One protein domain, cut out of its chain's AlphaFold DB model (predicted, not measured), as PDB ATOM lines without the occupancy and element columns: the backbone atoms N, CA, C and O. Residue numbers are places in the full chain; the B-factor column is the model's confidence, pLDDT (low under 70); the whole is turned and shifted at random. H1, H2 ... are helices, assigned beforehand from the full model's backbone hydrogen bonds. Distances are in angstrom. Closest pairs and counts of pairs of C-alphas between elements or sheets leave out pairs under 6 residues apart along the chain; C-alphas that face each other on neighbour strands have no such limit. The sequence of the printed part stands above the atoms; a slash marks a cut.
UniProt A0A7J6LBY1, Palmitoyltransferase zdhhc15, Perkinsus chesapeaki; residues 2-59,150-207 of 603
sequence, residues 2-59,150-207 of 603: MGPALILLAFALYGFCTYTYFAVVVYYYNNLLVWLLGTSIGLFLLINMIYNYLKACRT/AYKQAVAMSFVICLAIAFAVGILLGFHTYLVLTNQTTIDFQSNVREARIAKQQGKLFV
ATOM      1  N   MET A   2      45.638  97.330  30.966       66.06
ATOM      2  CA  MET A   2      44.834  96.995  29.772       66.06
ATOM      3  C   MET A   2      45.632  96.950  28.459       66.06
ATOM      4  O   MET A   2      45.433  96.027  27.685       66.06
ATOM      5  N   GLY A   3      46.575  97.876  28.236       76.19
ATOM      6  CA  GLY A   3      47.404  97.885  27.019       76.19
ATOM      7  C   GLY A   3      48.109  96.543  26.754       76.19
ATOM      8  O   GLY A   3      47.797  95.900  25.758       76.19
ATOM      9  N   PRO A   4      48.983  96.059  27.658       80.06
ATOM     10  CA  PRO A   4      49.623  94.749  27.511       80.06
ATOM     11  C   PRO A   4      48.646  93.575  27.339       80.06
ATOM     12  O   PRO A   4      48.927  92.670  26.560       80.06
ATOM     13  N   ALA A   5      47.491  93.592  28.013       74.25
ATOM     14  CA  ALA A   5      46.481  92.540  27.874       74.25
ATOM     15  C   ALA A   5      45.834  92.524  26.477       74.25
ATOM     16  O   ALA A   5      45.686  91.459  25.885       74.25
ATOM     17  N   LEU A   6      45.508  93.697  25.920       77.06
ATOM     18  CA  LEU A   6      44.976  93.827  24.558       77.06
ATOM     19  C   LEU A   6      46.015  93.439  23.499       77.06
ATOM     20  O   LEU A   6      45.672  92.804  22.506       77.06
ATOM     21  N   ILE A   7      47.289  93.753  23.743       78.75
ATOM     22  CA  ILE A   7      48.414  93.327  22.902       78.75
ATOM     23  C   ILE A   7      48.514  91.793  22.874       78.75
ATOM     24  O   ILE A   7      48.585  91.200  21.799       78.75
ATOM     25  N   LEU A   8      48.478  91.138  24.039       81.75
ATOM     26  CA  LEU A   8      48.511  89.674  24.130       81.75
ATOM     27  C   LEU A   8      47.295  89.028  23.455       81.75
ATOM     28  O   LEU A   8      47.450  88.024  22.761       81.75
ATOM     29  N   LEU A   9      46.108  89.620  23.607       83.00
ATOM     30  CA  LEU A   9      44.893  89.158  22.938       83.00
ATOM     31  C   LEU A   9      45.011  89.261  21.409       83.00
ATOM     32  O   LEU A   9      44.672  88.309  20.708       83.00
ATOM     33  N   ALA A  10      45.537  90.374  20.890       80.50
ATOM     34  CA  ALA A  10      45.763  90.555  19.458       80.50
ATOM     35  C   ALA A  10      46.751  89.513  18.910       80.50
ATOM     36  O   ALA A  10      46.464  88.861  17.909       80.50
ATOM     37  N   PHE A  11      47.870  89.277  19.601       81.94
ATOM     38  CA  PHE A  11      48.823  88.232  19.214       81.94
ATOM     39  C   PHE A  11      48.219  86.824  19.265       81.94
ATOM     40  O   PHE A  11      48.509  86.020  18.380       81.94
ATOM     41  N   ALA A  12      47.368  86.523  20.249       82.88
ATOM     42  CA  ALA A  12      46.673  85.240  20.325       82.88
ATOM     43  C   ALA A  12      45.716  85.040  19.138       82.88
ATOM     44  O   ALA A  12      45.725  83.976  18.521       82.88
ATOM     45  N   LEU A  13      44.949  86.072  18.769       82.31
ATOM     46  CA  LEU A  13      44.060  86.048  17.603       82.31
ATOM     47  C   LEU A  13      44.840  85.905  16.293       82.31
ATOM     48  O   LEU A  13      44.497  85.072  15.459       82.31
ATOM     49  N   TYR A  14      45.929  86.660  16.127       84.88
ATOM     50  CA  TYR A  14      46.807  86.546  14.962       84.88
ATOM     51  C   TYR A  14      47.440  85.161  14.859       84.88
ATOM     52  O   TYR A  14      47.431  84.562  13.783       84.88
ATOM     53  N   GLY A  15      47.945  84.627  15.973       84.81
ATOM     54  CA  GLY A  15      48.503  83.282  16.044       84.81
ATOM     55  C   GLY A  15      47.466  82.222  15.684       84.81
ATOM     56  O   GLY A  15      47.754  81.339  14.883       84.81
ATOM     57  N   PHE A  16      46.240  82.355  16.192       84.94
ATOM     58  CA  PHE A  16      45.137  81.455  15.875       84.94
ATOM     59  C   PHE A  16      44.728  81.519  14.395       84.94
ATOM     60  O   PHE A  16      44.679  80.478  13.743       84.94
ATOM     61  N   CYS A  17      44.518  82.706  13.813       83.56
ATOM     62  CA  CYS A  17      44.202  82.846  12.384       83.56
ATOM     63  C   CYS A  17      45.320  82.279  11.494       83.56
ATOM     64  O   CYS A  17      45.047  81.557  10.536       83.56
ATOM     65  N   THR A  18      46.580  82.545  11.848       87.06
ATOM     66  CA  THR A  18      47.761  82.054  11.121       87.06
ATOM     67  C   THR A  18      47.876  80.535  11.202       87.06
ATOM     68  O   THR A  18      48.010  79.873  10.174       87.06
ATOM     69  N   TYR A  19      47.774  79.969  12.408       89.25
ATOM     70  CA  TYR A  19      47.780  78.525  12.624       89.25
ATOM     71  C   TYR A  19      46.688  77.860  11.797       89.25
ATOM     72  O   TYR A  19      46.957  76.928  11.048       89.25
ATOM     73  N   THR A  20      45.467  78.382  11.876       85.94
ATOM     74  CA  THR A  20      44.340  77.787  11.170       85.94
ATOM     75  C   THR A  20      44.496  77.898   9.646       85.94
ATOM     76  O   THR A  20      44.234  76.935   8.932       85.94
ATOM     77  N   TYR A  21      45.015  79.007   9.113       87.81
ATOM     78  CA  TYR A  21      45.304  79.109   7.678       87.81
ATOM     79  C   TYR A  21      46.365  78.090   7.226       87.81
ATOM     80  O   TYR A  21      46.117  77.298   6.317       87.81
ATOM     81  N   PHE A  22      47.530  78.048   7.877       89.88
ATOM     82  CA  PHE A  22      48.640  77.202   7.427       89.88
ATOM     83  C   PHE A  22      48.447  75.714   7.746       89.88
ATOM     84  O   PHE A  22      48.720  74.865   6.898       89.88
ATOM     85  N   ALA A  23      47.969  75.379   8.945       88.50
ATOM     86  CA  ALA A  23      47.833  73.993   9.388       88.50
ATOM     87  C   ALA A  23      46.567  73.312   8.852       88.50
ATOM     88  O   ALA A  23      46.558  72.094   8.699       88.50
ATOM     89  N   VAL A  24      45.500  74.074   8.580       86.56
ATOM     90  CA  VAL A  24      44.189  73.513   8.217       86.56
ATOM     91  C   VAL A  24      43.853  73.793   6.756       86.56
ATOM     92  O   VAL A  24      43.520  72.861   6.031       86.56
ATOM     93  N   VAL A  25      43.948  75.047   6.302       84.62
ATOM     94  CA  VAL A  25      43.534  75.430   4.937       84.62
ATOM     95  C   VAL A  25      44.589  75.045   3.906       84.62
ATOM     96  O   VAL A  25      44.296  74.286   2.989       84.62
ATOM     97  N   VAL A  26      45.827  75.518   4.064       88.62
ATOM     98  CA  VAL A  26      46.909  75.265   3.098       88.62
ATOM     99  C   VAL A  26      47.238  73.773   3.015       88.62
ATOM    100  O   VAL A  26      47.401  73.247   1.918       88.62
ATOM    101  N   TYR A  27      47.250  73.072   4.154       89.62
ATOM    102  CA  TYR A  27      47.462  71.621   4.209       89.62
ATOM    103  C   TYR A  27      46.408  70.820   3.424       89.62
ATOM    104  O   TYR A  27      46.701  69.737   2.927       89.62
ATOM    105  N   TYR A  28      45.188  71.348   3.285       87.06
ATOM    106  CA  TYR A  28      44.103  70.655   2.591       87.06
ATOM    107  C   TYR A  28      44.309  70.585   1.065       87.06
ATOM    108  O   TYR A  28      43.783  69.694   0.393       87.06
ATOM    109  N   TYR A  29      45.095  71.498   0.492       87.19
ATOM    110  CA  TYR A  29      45.351  71.527  -0.944       87.19
ATOM    111  C   TYR A  29      46.516  70.599  -1.313       87.19
ATOM    112  O   TYR A  29      47.682  70.934  -1.141       87.19
ATOM    113  N   ASN A  30      46.197  69.445  -1.908       85.88
ATOM    114  CA  ASN A  30      47.190  68.466  -2.384       85.88
ATOM    115  C   ASN A  30      47.963  68.893  -3.648       85.88
ATOM    116  O   ASN A  30      48.850  68.173  -4.105       85.88
ATOM    117  N   ASN A  31      47.624  70.029  -4.259       92.88
ATOM    118  CA  ASN A  31      48.334  70.522  -5.434       92.88
ATOM    119  C   ASN A  31      49.529  71.375  -4.994       92.88
ATOM    120  O   ASN A  31      49.339  72.414  -4.369       92.88
ATOM    121  N   LEU A  32      50.745  70.960  -5.364       93.31
ATOM    122  CA  LEU A  32      51.990  71.649  -5.004       93.31
ATOM    123  C   LEU A  32      51.983  73.136  -5.386       93.31
ATOM    124  O   LEU A  32      52.451  73.965  -4.613       93.31
ATOM    125  N   LEU A  33      51.448  73.485  -6.557       93.69
ATOM    126  CA  LEU A  33      51.413  74.868  -7.030       93.69
ATOM    127  C   LEU A  33      50.435  75.706  -6.199       93.69
ATOM    128  O   LEU A  33      50.785  76.800  -5.767       93.69
ATOM    129  N   VAL A  34      49.244  75.172  -5.911       85.75
ATOM    130  CA  VAL A  34      48.259  75.832  -5.032       85.75
ATOM    131  C   VAL A  34      48.804  75.958  -3.612       85.75
ATOM    132  O   VAL A  34      48.612  76.985  -2.971       85.75
ATOM    133  N   TRP A  35      49.533  74.952  -3.136       92.94
ATOM    134  CA  TRP A  35      50.195  74.980  -1.839       92.94
ATOM    135  C   TRP A  35      51.278  76.064  -1.779       92.94
ATOM    136  O   TRP A  35      51.296  76.849  -0.831       92.94
ATOM    137  N   LEU A  36      52.133  76.178  -2.803       95.44
ATOM    138  CA  LEU A  36      53.167  77.217  -2.892       95.44
ATOM    139  C   LEU A  36      52.563  78.626  -2.970       95.44
ATOM    140  O   LEU A  36      52.994  79.509  -2.231       95.44
ATOM    141  N   LEU A  37      51.546  78.829  -3.816       90.56
ATOM    142  CA  LEU A  37      50.857  80.119  -3.945       90.56
ATOM    143  C   LEU A  37      50.059  80.476  -2.687       90.56
ATOM    144  O   LEU A  37      50.123  81.601  -2.202       90.56
ATOM    145  N   GLY A  38      49.337  79.519  -2.108       86.69
ATOM    146  CA  GLY A  38      48.606  79.720  -0.859       86.69
ATOM    147  C   GLY A  38      49.547  80.052   0.298       86.69
ATOM    148  O   GLY A  38      49.267  80.957   1.087       86.69
ATOM    149  N   THR A  39      50.699  79.383   0.369       92.50
ATOM    150  CA  THR A  39      51.737  79.666   1.367       92.50
ATOM    151  C   THR A  39      52.334  81.058   1.168       92.50
ATOM    152  O   THR A  39      52.474  81.793   2.144       92.50
ATOM    153  N   SER A  40      52.648  81.454  -0.071       91.19
ATOM    154  CA  SER A  40      53.231  82.770  -0.352       91.19
ATOM    155  C   SER A  40      52.259  83.911  -0.034       91.19
ATOM    156  O   SER A  40      52.652  84.870   0.630       91.19
ATOM    157  N   ILE A  41      50.982  83.774  -0.405       85.12
ATOM    158  CA  ILE A  41      49.925  84.745  -0.083       85.12
ATOM    159  C   ILE A  41      49.718  84.835   1.433       85.12
ATOM    160  O   ILE A  41      49.686  85.933   1.989       85.12
ATOM    161  N   GLY A  42      49.634  83.694   2.123       85.12
ATOM    162  CA  GLY A  42      49.492  83.666   3.579       85.12
ATOM    163  C   GLY A  42      50.661  84.339   4.294       85.12
ATOM    164  O   GLY A  42      50.456  85.103   5.236       85.12
ATOM    165  N   LEU A  43      51.889  84.102   3.820       91.69
ATOM    166  CA  LEU A  43      53.092  84.707   4.387       91.69
ATOM    167  C   LEU A  43      53.121  86.221   4.142       91.69
ATOM    168  O   LEU A  43      53.449  86.978   5.053       91.69
ATOM    169  N   PHE A  44      52.727  86.668   2.948       87.81
ATOM    170  CA  PHE A  44      52.611  88.089   2.622       87.81
ATOM    171  C   PHE A  44      51.615  88.807   3.545       87.81
ATOM    172  O   PHE A  44      51.948  89.841   4.127       87.81
ATOM    173  N   LEU A  45      50.421  88.235   3.740       80.25
ATOM    174  CA  LEU A  45      49.407  88.797   4.637       80.25
ATOM    175  C   LEU A  45      49.877  88.812   6.097       80.25
ATOM    176  O   LEU A  45      49.689  89.816   6.786       80.25
ATOM    177  N   LEU A  46      50.538  87.744   6.554       86.31
ATOM    178  CA  LEU A  46      51.115  87.673   7.896       86.31
ATOM    179  C   LEU A  46      52.169  88.766   8.118       86.31
ATOM    180  O   LEU A  46      52.127  89.464   9.132       86.31
ATOM    181  N   ILE A  47      53.086  88.951   7.162       88.38
ATOM    182  CA  ILE A  47      54.110  90.002   7.219       88.38
ATOM    183  C   ILE A  47      53.455  91.385   7.245       88.38
ATOM    184  O   ILE A  47      53.840  92.215   8.066       88.38
ATOM    185  N   ASN A  48      52.452  91.630   6.400       79.06
ATOM    186  CA  ASN A  48      51.752  92.914   6.344       79.06
ATOM    187  C   ASN A  48      51.026  93.219   7.667       79.06
ATOM    188  O   ASN A  48      51.136  94.315   8.217       79.06
ATOM    189  N   MET A  49      50.356  92.221   8.245       83.62
ATOM    190  CA  MET A  49      49.685  92.343   9.538       83.62
ATOM    191  C   MET A  49      50.676  92.636  10.675       83.62
ATOM    192  O   MET A  49      50.460  93.569  11.451       83.62
ATOM    193  N   ILE A  50      51.795  91.903  10.743       84.00
ATOM    194  CA  ILE A  50      52.863  92.149  11.727       84.00
ATOM    195  C   ILE A  50      53.475  93.538  11.522       84.00
ATOM    196  O   ILE A  50      53.696  94.256  12.494       84.00
ATOM    197  N   TYR A  51      53.731  93.940  10.275       87.38
ATOM    198  CA  TYR A  51      54.288  95.248   9.947       87.38
ATOM    199  C   TYR A  51      53.369  96.382  10.406       87.38
ATOM    200  O   TYR A  51      53.826  97.276  11.118       87.38
ATOM    201  N   ASN A  52      52.078  96.330  10.065       78.94
ATOM    202  CA  ASN A  52      51.106  97.350  10.465       78.94
ATOM    203  C   ASN A  52      50.960  97.416  11.984       78.94
ATOM    204  O   ASN A  52      50.926  98.506  12.556       78.94
ATOM    205  N   TYR A  53      50.958  96.262  12.647       83.00
ATOM    206  CA  TYR A  53      50.905  96.195  14.097       83.00
ATOM    207  C   TYR A  53      52.157  96.792  14.757       83.00
ATOM    208  O   TYR A  53      52.054  97.658  15.623       83.00
ATOM    209  N   LEU A  54      53.357  96.407  14.308       84.62
ATOM    210  CA  LEU A  54      54.613  96.974  14.806       84.62
ATOM    211  C   LEU A  54      54.709  98.473  14.526       84.62
ATOM    212  O   LEU A  54      55.211  99.220  15.366       84.62
ATOM    213  N   LYS A  55      54.221  98.921  13.368       82.12
ATOM    214  CA  LYS A  55      54.147 100.338  13.021       82.12
ATOM    215  C   LYS A  55      53.210 101.072  13.974       82.12
ATOM    216  O   LYS A  55      53.610 102.107  14.491       82.12
ATOM    217  N   ALA A  56      52.038 100.521  14.288       80.06
ATOM    218  CA  ALA A  56      51.133 101.091  15.283       80.06
ATOM    219  C   ALA A  56      51.781 101.161  16.678       80.06
ATOM    220  O   ALA A  56      51.713 102.199  17.326       80.06
ATOM    221  N   CYS A  57      52.493 100.115  17.114       79.31
ATOM    222  CA  CYS A  57      53.198 100.120  18.403       79.31
ATOM    223  C   CYS A  57      54.377 101.104  18.467       79.31
ATOM    224  O   CYS A  57      54.709 101.586  19.548       79.31
ATOM    225  N   ARG A  58      55.055 101.356  17.341       84.25
ATOM    226  CA  ARG A  58      56.220 102.257  17.260       84.25
ATOM    227  C   ARG A  58      55.851 103.698  16.942       84.25
ATOM    228  O   ARG A  58      56.677 104.584  17.145       84.25
ATOM    229  N   THR A  59      54.654 103.936  16.419       81.75
ATOM    230  CA  THR A  59      54.186 105.292  16.153       81.75
ATOM    231  C   THR A  59      53.906 105.943  17.499       81.75
ATOM    232  O   THR A  59      53.027 105.507  18.237       81.75
ATOM    233  N   ALA A 150      35.986  67.546   3.520       65.06
ATOM    234  CA  ALA A 150      36.378  68.870   3.025       65.06
ATOM    235  C   ALA A 150      35.358  69.942   3.406       65.06
ATOM    236  O   ALA A 150      35.683  70.997   3.949       65.06
ATOM    237  N   TYR A 151      34.094  69.626   3.122       72.44
ATOM    238  CA  TYR A 151      32.980  70.534   3.306       72.44
ATOM    239  C   TYR A 151      32.749  70.834   4.789       72.44
ATOM    240  O   TYR A 151      32.592  71.992   5.165       72.44
ATOM    241  N   LYS A 152      32.819  69.816   5.658       72.50
ATOM    242  CA  LYS A 152      32.706  70.001   7.114       72.50
ATOM    243  C   LYS A 152      33.810  70.906   7.665       72.50
ATOM    244  O   LYS A 152      33.533  71.749   8.513       72.50
ATOM    245  N   GLN A 153      35.035  70.761   7.161       69.62
ATOM    246  CA  GLN A 153      36.172  71.584   7.568       69.62
ATOM    247  C   GLN A 153      36.027  73.030   7.074       69.62
ATOM    248  O   GLN A 153      36.199  73.956   7.860       69.62
ATOM    249  N   ALA A 154      35.625  73.241   5.819       70.38
ATOM    250  CA  ALA A 154      35.375  74.578   5.279       70.38
ATOM    251  C   ALA A 154      34.243  75.308   6.027       70.38
ATOM    252  O   ALA A 154      34.388  76.478   6.382       70.38
ATOM    253  N   VAL A 155      33.149  74.605   6.341       73.94
ATOM    254  CA  VAL A 155      32.038  75.162   7.125       73.94
ATOM    255  C   VAL A 155      32.504  75.536   8.535       73.94
ATOM    256  O   VAL A 155      32.250  76.657   8.974       73.94
ATOM    257  N   ALA A 156      33.258  74.666   9.214       77.31
ATOM    258  CA  ALA A 156      33.816  74.973  10.531       77.31
ATOM    259  C   ALA A 156      34.739  76.206  10.500       77.31
ATOM    260  O   ALA A 156      34.643  77.070  11.368       77.31
ATOM    261  N   MET A 157      35.580  76.335   9.470       79.06
ATOM    262  CA  MET A 157      36.471  77.485   9.291       79.06
ATOM    263  C   MET A 157      35.709  78.787   9.057       79.06
ATOM    264  O   MET A 157      36.019  79.799   9.684       79.06
ATOM    265  N   SER A 158      34.693  78.759   8.192       72.94
ATOM    266  CA  SER A 158      33.854  79.932   7.933       72.94
ATOM    267  C   SER A 158      33.155  80.405   9.209       72.94
ATOM    268  O   SER A 158      33.190  81.591   9.520       72.94
ATOM    269  N   PHE A 159      32.634  79.474  10.014       75.06
ATOM    270  CA  PHE A 159      32.004  79.784  11.292       75.06
ATOM    271  C   PHE A 159      32.985  80.431  12.272       75.06
ATOM    272  O   PHE A 159      32.668  81.446  12.886       75.06
ATOM    273  N   VAL A 160      34.197  79.884  12.386       77.94
ATOM    274  CA  VAL A 160      35.240  80.413  13.273       77.94
ATOM    275  C   VAL A 160      35.672  81.821  12.855       77.94
ATOM    276  O   VAL A 160      35.792  82.698  13.710       77.94
ATOM    277  N   ILE A 161      35.859  82.067  11.555       79.88
ATOM    278  CA  ILE A 161      36.224  83.392  11.035       79.88
ATOM    279  C   ILE A 161      35.086  84.390  11.270       79.88
ATOM    280  O   ILE A 161      35.331  85.480  11.785       79.88
ATOM    281  N   CYS A 162      33.840  84.017  10.965       70.44
ATOM    282  CA  CYS A 162      32.677  84.865  11.222       70.44
ATOM    283  C   CYS A 162      32.530  85.195  12.711       70.44
ATOM    284  O   CYS A 162      32.266  86.344  13.049       70.44
ATOM    285  N   LEU A 163      32.751  84.225  13.601       74.94
ATOM    286  CA  LEU A 163      32.689  84.434  15.047       74.94
ATOM    287  C   LEU A 163      33.822  85.345  15.543       74.94
ATOM    288  O   LEU A 163      33.581  86.217  16.375       74.94
ATOM    289  N   ALA A 164      35.034  85.205  14.998       80.94
ATOM    290  CA  ALA A 164      36.159  86.082  15.316       80.94
ATOM    291  C   ALA A 164      35.911  87.530  14.855       80.94
ATOM    292  O   ALA A 164      36.138  88.465  15.624       80.94
ATOM    293  N   ILE A 165      35.397  87.717  13.633       79.81
ATOM    294  CA  ILE A 165      35.036  89.039  13.101       79.81
ATOM    295  C   ILE A 165      33.894  89.645  13.920       79.81
ATOM    296  O   ILE A 165      34.000  90.793  14.344       79.81
ATOM    297  N   ALA A 166      32.836  88.879  14.201       70.38
ATOM    298  CA  ALA A 166      31.705  89.342  15.001       70.38
ATOM    299  C   ALA A 166      32.141  89.778  16.407       70.38
ATOM    300  O   ALA A 166      31.687  90.808  16.898       70.38
ATOM    301  N   PHE A 167      33.063  89.044  17.034       83.75
ATOM    302  CA  PHE A 167      33.603  89.410  18.341       83.75
ATOM    303  C   PHE A 167      34.457  90.687  18.283       83.75
ATOM    304  O   PHE A 167      34.279  91.584  19.105       83.75
ATOM    305  N   ALA A 168      35.342  90.809  17.288       81.88
ATOM    306  CA  ALA A 168      36.184  91.993  17.113       81.88
ATOM    307  C   ALA A 168      35.351  93.257  16.828       81.88
ATOM    308  O   ALA A 168      35.533  94.284  17.484       81.88
ATOM    309  N   VAL A 169      34.398  93.164  15.894       77.44
ATOM    310  CA  VAL A 169      33.479  94.260  15.553       77.44
ATOM    311  C   VAL A 169      32.549  94.575  16.725       77.44
ATOM    312  O   VAL A 169      32.298  95.744  16.990       77.44
ATOM    313  N   GLY A 170      32.097  93.570  17.481       81.69
ATOM    314  CA  GLY A 170      31.264  93.763  18.670       81.69
ATOM    315  C   GLY A 170      31.959  94.564  19.775       81.69
ATOM    316  O   GLY A 170      31.345  95.457  20.357       81.69
ATOM    317  N   ILE A 171      33.249  94.315  20.027       89.75
ATOM    318  CA  ILE A 171      34.038  95.111  20.986       89.75
ATOM    319  C   ILE A 171      34.192  96.553  20.496       89.75
ATOM    320  O   ILE A 171      34.013  97.488  21.278       89.75
ATOM    321  N   LEU A 172      34.501  96.740  19.209       84.31
ATOM    322  CA  LEU A 172      34.659  98.070  18.624       84.31
ATOM    323  C   LEU A 172      33.341  98.861  18.676       84.31
ATOM    324  O   LEU A 172      33.331 100.013  19.105       84.31
ATOM    325  N   LEU A 173      32.222  98.223  18.328       80.44
ATOM    326  CA  LEU A 173      30.883  98.803  18.417       80.44
ATOM    327  C   LEU A 173      30.515  99.160  19.860       80.44
ATOM    328  O   LEU A 173      30.002 100.249  20.104       80.44
ATOM    329  N   GLY A 174      30.802  98.279  20.825       88.75
ATOM    330  CA  GLY A 174      30.570  98.550  22.244       88.75
ATOM    331  C   GLY A 174      31.357  99.764  22.739       88.75
ATOM    332  O   GLY A 174      30.808 100.612  23.441       88.75
ATOM    333  N   PHE A 175      32.615  99.898  22.312       94.12
ATOM    334  CA  PHE A 175      33.439 101.061  22.628       94.12
ATOM    335  C   PHE A 175      32.882 102.355  22.015       94.12
ATOM    336  O   PHE A 175      32.739 103.347  22.721       94.12
ATOM    337  N   HIS A 176      32.485 102.351  20.739       90.69
ATOM    338  CA  HIS A 176      31.875 103.534  20.119       90.69
ATOM    339  C   HIS A 176      30.501 103.878  20.706       90.69
ATOM    340  O   HIS A 176      30.190 105.052  20.873       90.69
ATOM    341  N   THR A 177      29.702 102.879  21.078       82.25
ATOM    342  CA  THR A 177      28.413 103.102  21.754       82.25
ATOM    343  C   THR A 177      28.627 103.781  23.105       82.25
ATOM    344  O   THR A 177      27.914 104.724  23.432       82.25
ATOM    345  N   TYR A 178      29.641 103.352  23.864       94.19
ATOM    346  CA  TYR A 178      30.047 104.026  25.096       94.19
ATOM    347  C   TYR A 178      30.410 105.495  24.839       94.19
ATOM    348  O   TYR A 178      29.878 106.368  25.516       94.19
ATOM    349  N   LEU A 179      31.236 105.768  23.822       92.50
ATOM    350  CA  LEU A 179      31.637 107.129  23.452       92.50
ATOM    351  C   LEU A 179      30.433 108.027  23.130       92.50
ATOM    352  O   LEU A 179      30.335 109.126  23.675       92.50
ATOM    353  N   VAL A 180      29.480 107.527  22.336       89.25
ATOM    354  CA  VAL A 180      28.248 108.252  21.979       89.25
ATOM    355  C   VAL A 180      27.374 108.522  23.204       89.25
ATOM    356  O   VAL A 180      26.915 109.645  23.380       89.25
ATOM    357  N   LEU A 181      27.173 107.532  24.084       89.69
ATOM    358  CA  LEU A 181      26.380 107.712  25.309       89.69
ATOM    359  C   LEU A 181      27.002 108.727  26.274       89.69
ATOM    360  O   LEU A 181      26.275 109.400  26.996       89.69
ATOM    361  N   THR A 182      28.330 108.843  26.282       89.44
ATOM    362  CA  THR A 182      29.050 109.856  27.069       89.44
ATOM    363  C   THR A 182      29.256 111.180  26.332       89.44
ATOM    364  O   THR A 182      29.884 112.074  26.886       89.44
ATOM    365  N   ASN A 183      28.770 111.302  25.091       88.81
ATOM    366  CA  ASN A 183      28.996 112.442  24.201       88.81
ATOM    367  C   ASN A 183      30.481 112.855  24.091       88.81
ATOM    368  O   ASN A 183      30.827 114.031  24.155       88.81
ATOM    369  N   GLN A 184      31.375 111.870  23.978       92.00
ATOM    370  CA  GLN A 184      32.821 112.074  23.869       92.00
ATOM    371  C   GLN A 184      33.325 111.494  22.555       92.00
ATOM    372  O   GLN A 184      32.935 110.394  22.163       92.00
ATOM    373  N   THR A 185      34.245 112.183  21.887       94.06
ATOM    374  CA  THR A 185      34.986 111.572  20.782       94.06
ATOM    375  C   THR A 185      36.046 110.605  21.327       94.06
ATOM    376  O   THR A 185      36.433 110.649  22.497       94.06
ATOM    377  N   THR A 186      36.577 109.716  20.479       93.00
ATOM    378  CA  THR A 186      37.700 108.838  20.867       93.00
ATOM    379  C   THR A 186      38.918 109.645  21.340       93.00
ATOM    380  O   THR A 186      39.670 109.171  22.194       93.00
ATOM    381  N   ILE A 187      39.110 110.851  20.793       91.88
ATOM    382  CA  ILE A 187      40.193 111.770  21.162       91.88
ATOM    383  C   ILE A 187      39.951 112.308  22.576       91.88
ATOM    384  O   ILE A 187      40.844 112.209  23.420       91.88
ATOM    385  N   ASP A 188      38.729 112.758  22.870       88.81
ATOM    386  CA  ASP A 188      38.355 113.264  24.197       88.81
ATOM    387  C   ASP A 188      38.499 112.183  25.264       88.81
ATOM    388  O   ASP A 188      39.064 112.427  26.326       88.81
ATOM    389  N   PHE A 189      38.078 110.949  24.966       94.00
ATOM    390  CA  PHE A 189      38.259 109.825  25.883       94.00
ATOM    391  C   PHE A 189      39.740 109.590  26.213       94.00
ATOM    392  O   PHE A 189      40.095 109.372  27.374       94.00
ATOM    393  N   GLN A 190      40.630 109.653  25.216       91.25
ATOM    394  CA  GLN A 190      42.067 109.507  25.451       91.25
ATOM    395  C   GLN A 190      42.646 110.676  26.258       91.25
ATOM    396  O   GLN A 190      43.462 110.424  27.154       91.25
ATOM    397  N   SER A 191      42.212 111.916  25.996       89.19
ATOM    398  CA  SER A 191      42.632 113.089  26.778       89.19
ATOM    399  C   SER A 191      42.159 112.984  28.224       89.19
ATOM    400  O   SER A 191      42.978 113.013  29.140       89.19
ATOM    401  N   ASN A 192      40.875 112.688  28.435       91.31
ATOM    402  CA  ASN A 192      40.271 112.510  29.753       91.31
ATOM    403  C   ASN A 192      40.972 111.410  30.557       91.31
ATOM    404  O   ASN A 192      41.293 111.591  31.730       91.31
ATOM    405  N   VAL A 193      41.284 110.266  29.939       92.62
ATOM    406  CA  VAL A 193      42.025 109.184  30.610       92.62
ATOM    407  C   VAL A 193      43.447 109.618  30.978       92.62
ATOM    408  O   VAL A 193      43.970 109.202  32.020       92.62
ATOM    409  N   ARG A 194      44.104 110.426  30.138       92.69
ATOM    410  CA  ARG A 194      45.444 110.957  30.414       92.69
ATOM    411  C   ARG A 194      45.407 111.972  31.554       92.69
ATOM    412  O   ARG A 194      46.185 111.833  32.497       92.69
ATOM    413  N   GLU A 195      44.496 112.932  31.506       93.06
ATOM    414  CA  GLU A 195      44.315 113.962  32.529       93.06
ATOM    415  C   GLU A 195      43.893 113.360  33.868       93.06
ATOM    416  O   GLU A 195      44.487 113.687  34.894       93.06
ATOM    417  N   ALA A 196      42.997 112.369  33.867       92.69
ATOM    418  CA  ALA A 196      42.632 111.621  35.066       92.69
ATOM    419  C   ALA A 196      43.843 110.943  35.726       92.69
ATOM    420  O   ALA A 196      43.957 110.908  36.955       92.69
ATOM    421  N   ARG A 197      44.789 110.417  34.930       92.94
ATOM    422  CA  ARG A 197      46.038 109.849  35.468       92.94
ATOM    423  C   ARG A 197      46.960 110.923  36.039       92.94
ATOM    424  O   ARG A 197      47.543 110.685  37.094       92.94
ATOM    425  N   ILE A 198      47.091 112.069  35.371       93.31
ATOM    426  CA  ILE A 198      47.930 113.185  35.835       93.31
ATOM    427  C   ILE A 198      47.358 113.780  37.129       93.31
ATOM    428  O   ILE A 198      48.086 113.927  38.107       93.31
ATOM    429  N   ALA A 199      46.049 114.029  37.187       92.56
ATOM    430  CA  ALA A 199      45.362 114.512  38.383       92.56
ATOM    431  C   ALA A 199      45.541 113.543  39.561       92.56
ATOM    432  O   ALA A 199      45.914 113.963  40.657       92.56
ATOM    433  N   LYS A 200      45.415 112.230  39.310       95.31
ATOM    434  CA  LYS A 200      45.678 111.192  40.316       95.31
ATOM    435  C   LYS A 200      47.120 111.221  40.833       95.31
ATOM    436  O   LYS A 200      47.330 111.007  42.023       95.31
ATOM    437  N   GLN A 201      48.108 111.487  39.973       95.12
ATOM    438  CA  GLN A 201      49.508 111.645  40.394       95.12
ATOM    439  C   GLN A 201      49.736 112.918  41.220       95.12
ATOM    440  O   GLN A 201      50.581 112.919  42.108       95.12
ATOM    441  N   GLN A 202      48.965 113.976  40.967       96.19
ATOM    442  CA  GLN A 202      49.028 115.242  41.705       96.19
ATOM    443  C   GLN A 202      48.163 115.263  42.977       96.19
ATOM    444  O   GLN A 202      48.129 116.278  43.670       96.19
ATOM    445  N   GLY A 203      47.439 114.182  43.286       95.50
ATOM    446  CA  GLY A 203      46.498 114.142  44.410       95.50
ATOM    447  C   GLY A 203      45.258 115.026  44.218       95.50
ATOM    448  O   GLY A 203      44.601 115.367  45.199       95.50
ATOM    449  N   LYS A 204      44.936 115.407  42.977       94.50
ATOM    450  CA  LYS A 204      43.750 116.198  42.624       94.50
ATOM    451  C   LYS A 204      42.636 115.289  42.095       94.50
ATOM    452  O   LYS A 204      42.904 114.281  41.439       94.50
ATOM    453  N   LEU A 205      41.383 115.651  42.368       91.69
ATOM    454  CA  LEU A 205      40.212 114.997  41.780       91.69
ATOM    455  C   LEU A 205      40.062 115.462  40.323       91.69
ATOM    456  O   LEU A 205      40.054 116.663  40.066       91.69
ATOM    457  N   PHE A 206      39.959 114.525  39.381       91.12
ATOM    458  CA  PHE A 206      39.655 114.835  37.983       91.12
ATOM    459  C   PHE A 206      38.143 114.976  37.803       91.12
ATOM    460  O   PHE A 206      37.408 114.048  38.140       91.12
ATOM    461  N   VAL A 207      37.700 116.116  37.273       86.50
ATOM    462  CA  VAL A 207      36.308 116.364  36.882       86.50
ATOM    463  C   VAL A 207      36.286 116.511  35.357       86.50
ATOM    464  O   VAL A 207      36.963 117.407  34.852       86.50
TER     465      VAL A 207
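Overview. This is residues 2 to 59 and 150 to 207 of the 603 residues of the protein "Palmitoyltransferase zdhhc15" of Perkinsus chesapeaki (UniProt A0A7J6LBY1). A long helical hairpin, H1 and H2, has a third long helix, H3, running loosely beside H1; after Leu 181, the last residue of H3, a tight link turns a corner into the shorter H4. The 116 printed residues include four named helices and no named strand: all helix. The rod spans 66 by 29 by 19 A and is only just extended, close to loose, with radius of gyration of the C-alphas 20.2 A.

Along the chain. H1, residues 2 to 28, begins at C-alpha 2 (44.834, 96.995, 29.772) and is 37.9 A long. H2, 32 to 58, measures 38.1 A; H3, 150 to 181, 45.9 A; H4, 186 to 201, 23.0 A, ending at (49.508, 111.645, 40.394).

Arrangement. H1 and H2 touch, closest at C-alphas of Val 26 and Trp 35, 5.9 A, opposite ways at a shallow 7 degrees. H1 and H3 are close but not clearly touching: C-alphas 28 and 150, 7.9 A. H3 and H4 only just touch, only at the corner, with 3 pairs of C-alphas within 8 A, the closest Leu 179 and Thr 186, 6.8 A. H4 is apart from H1 and H2. Every O i to N i+4 pair is within hydrogen-bond range in H2, H3 and H4; in H1, 20 of 23.

Size, cuts and confidence. Residues 60 to 149 are cut out, 42.6 A between C-alphas 59 and 150. Residues 2, 150 and 153 have pLDDT under 70.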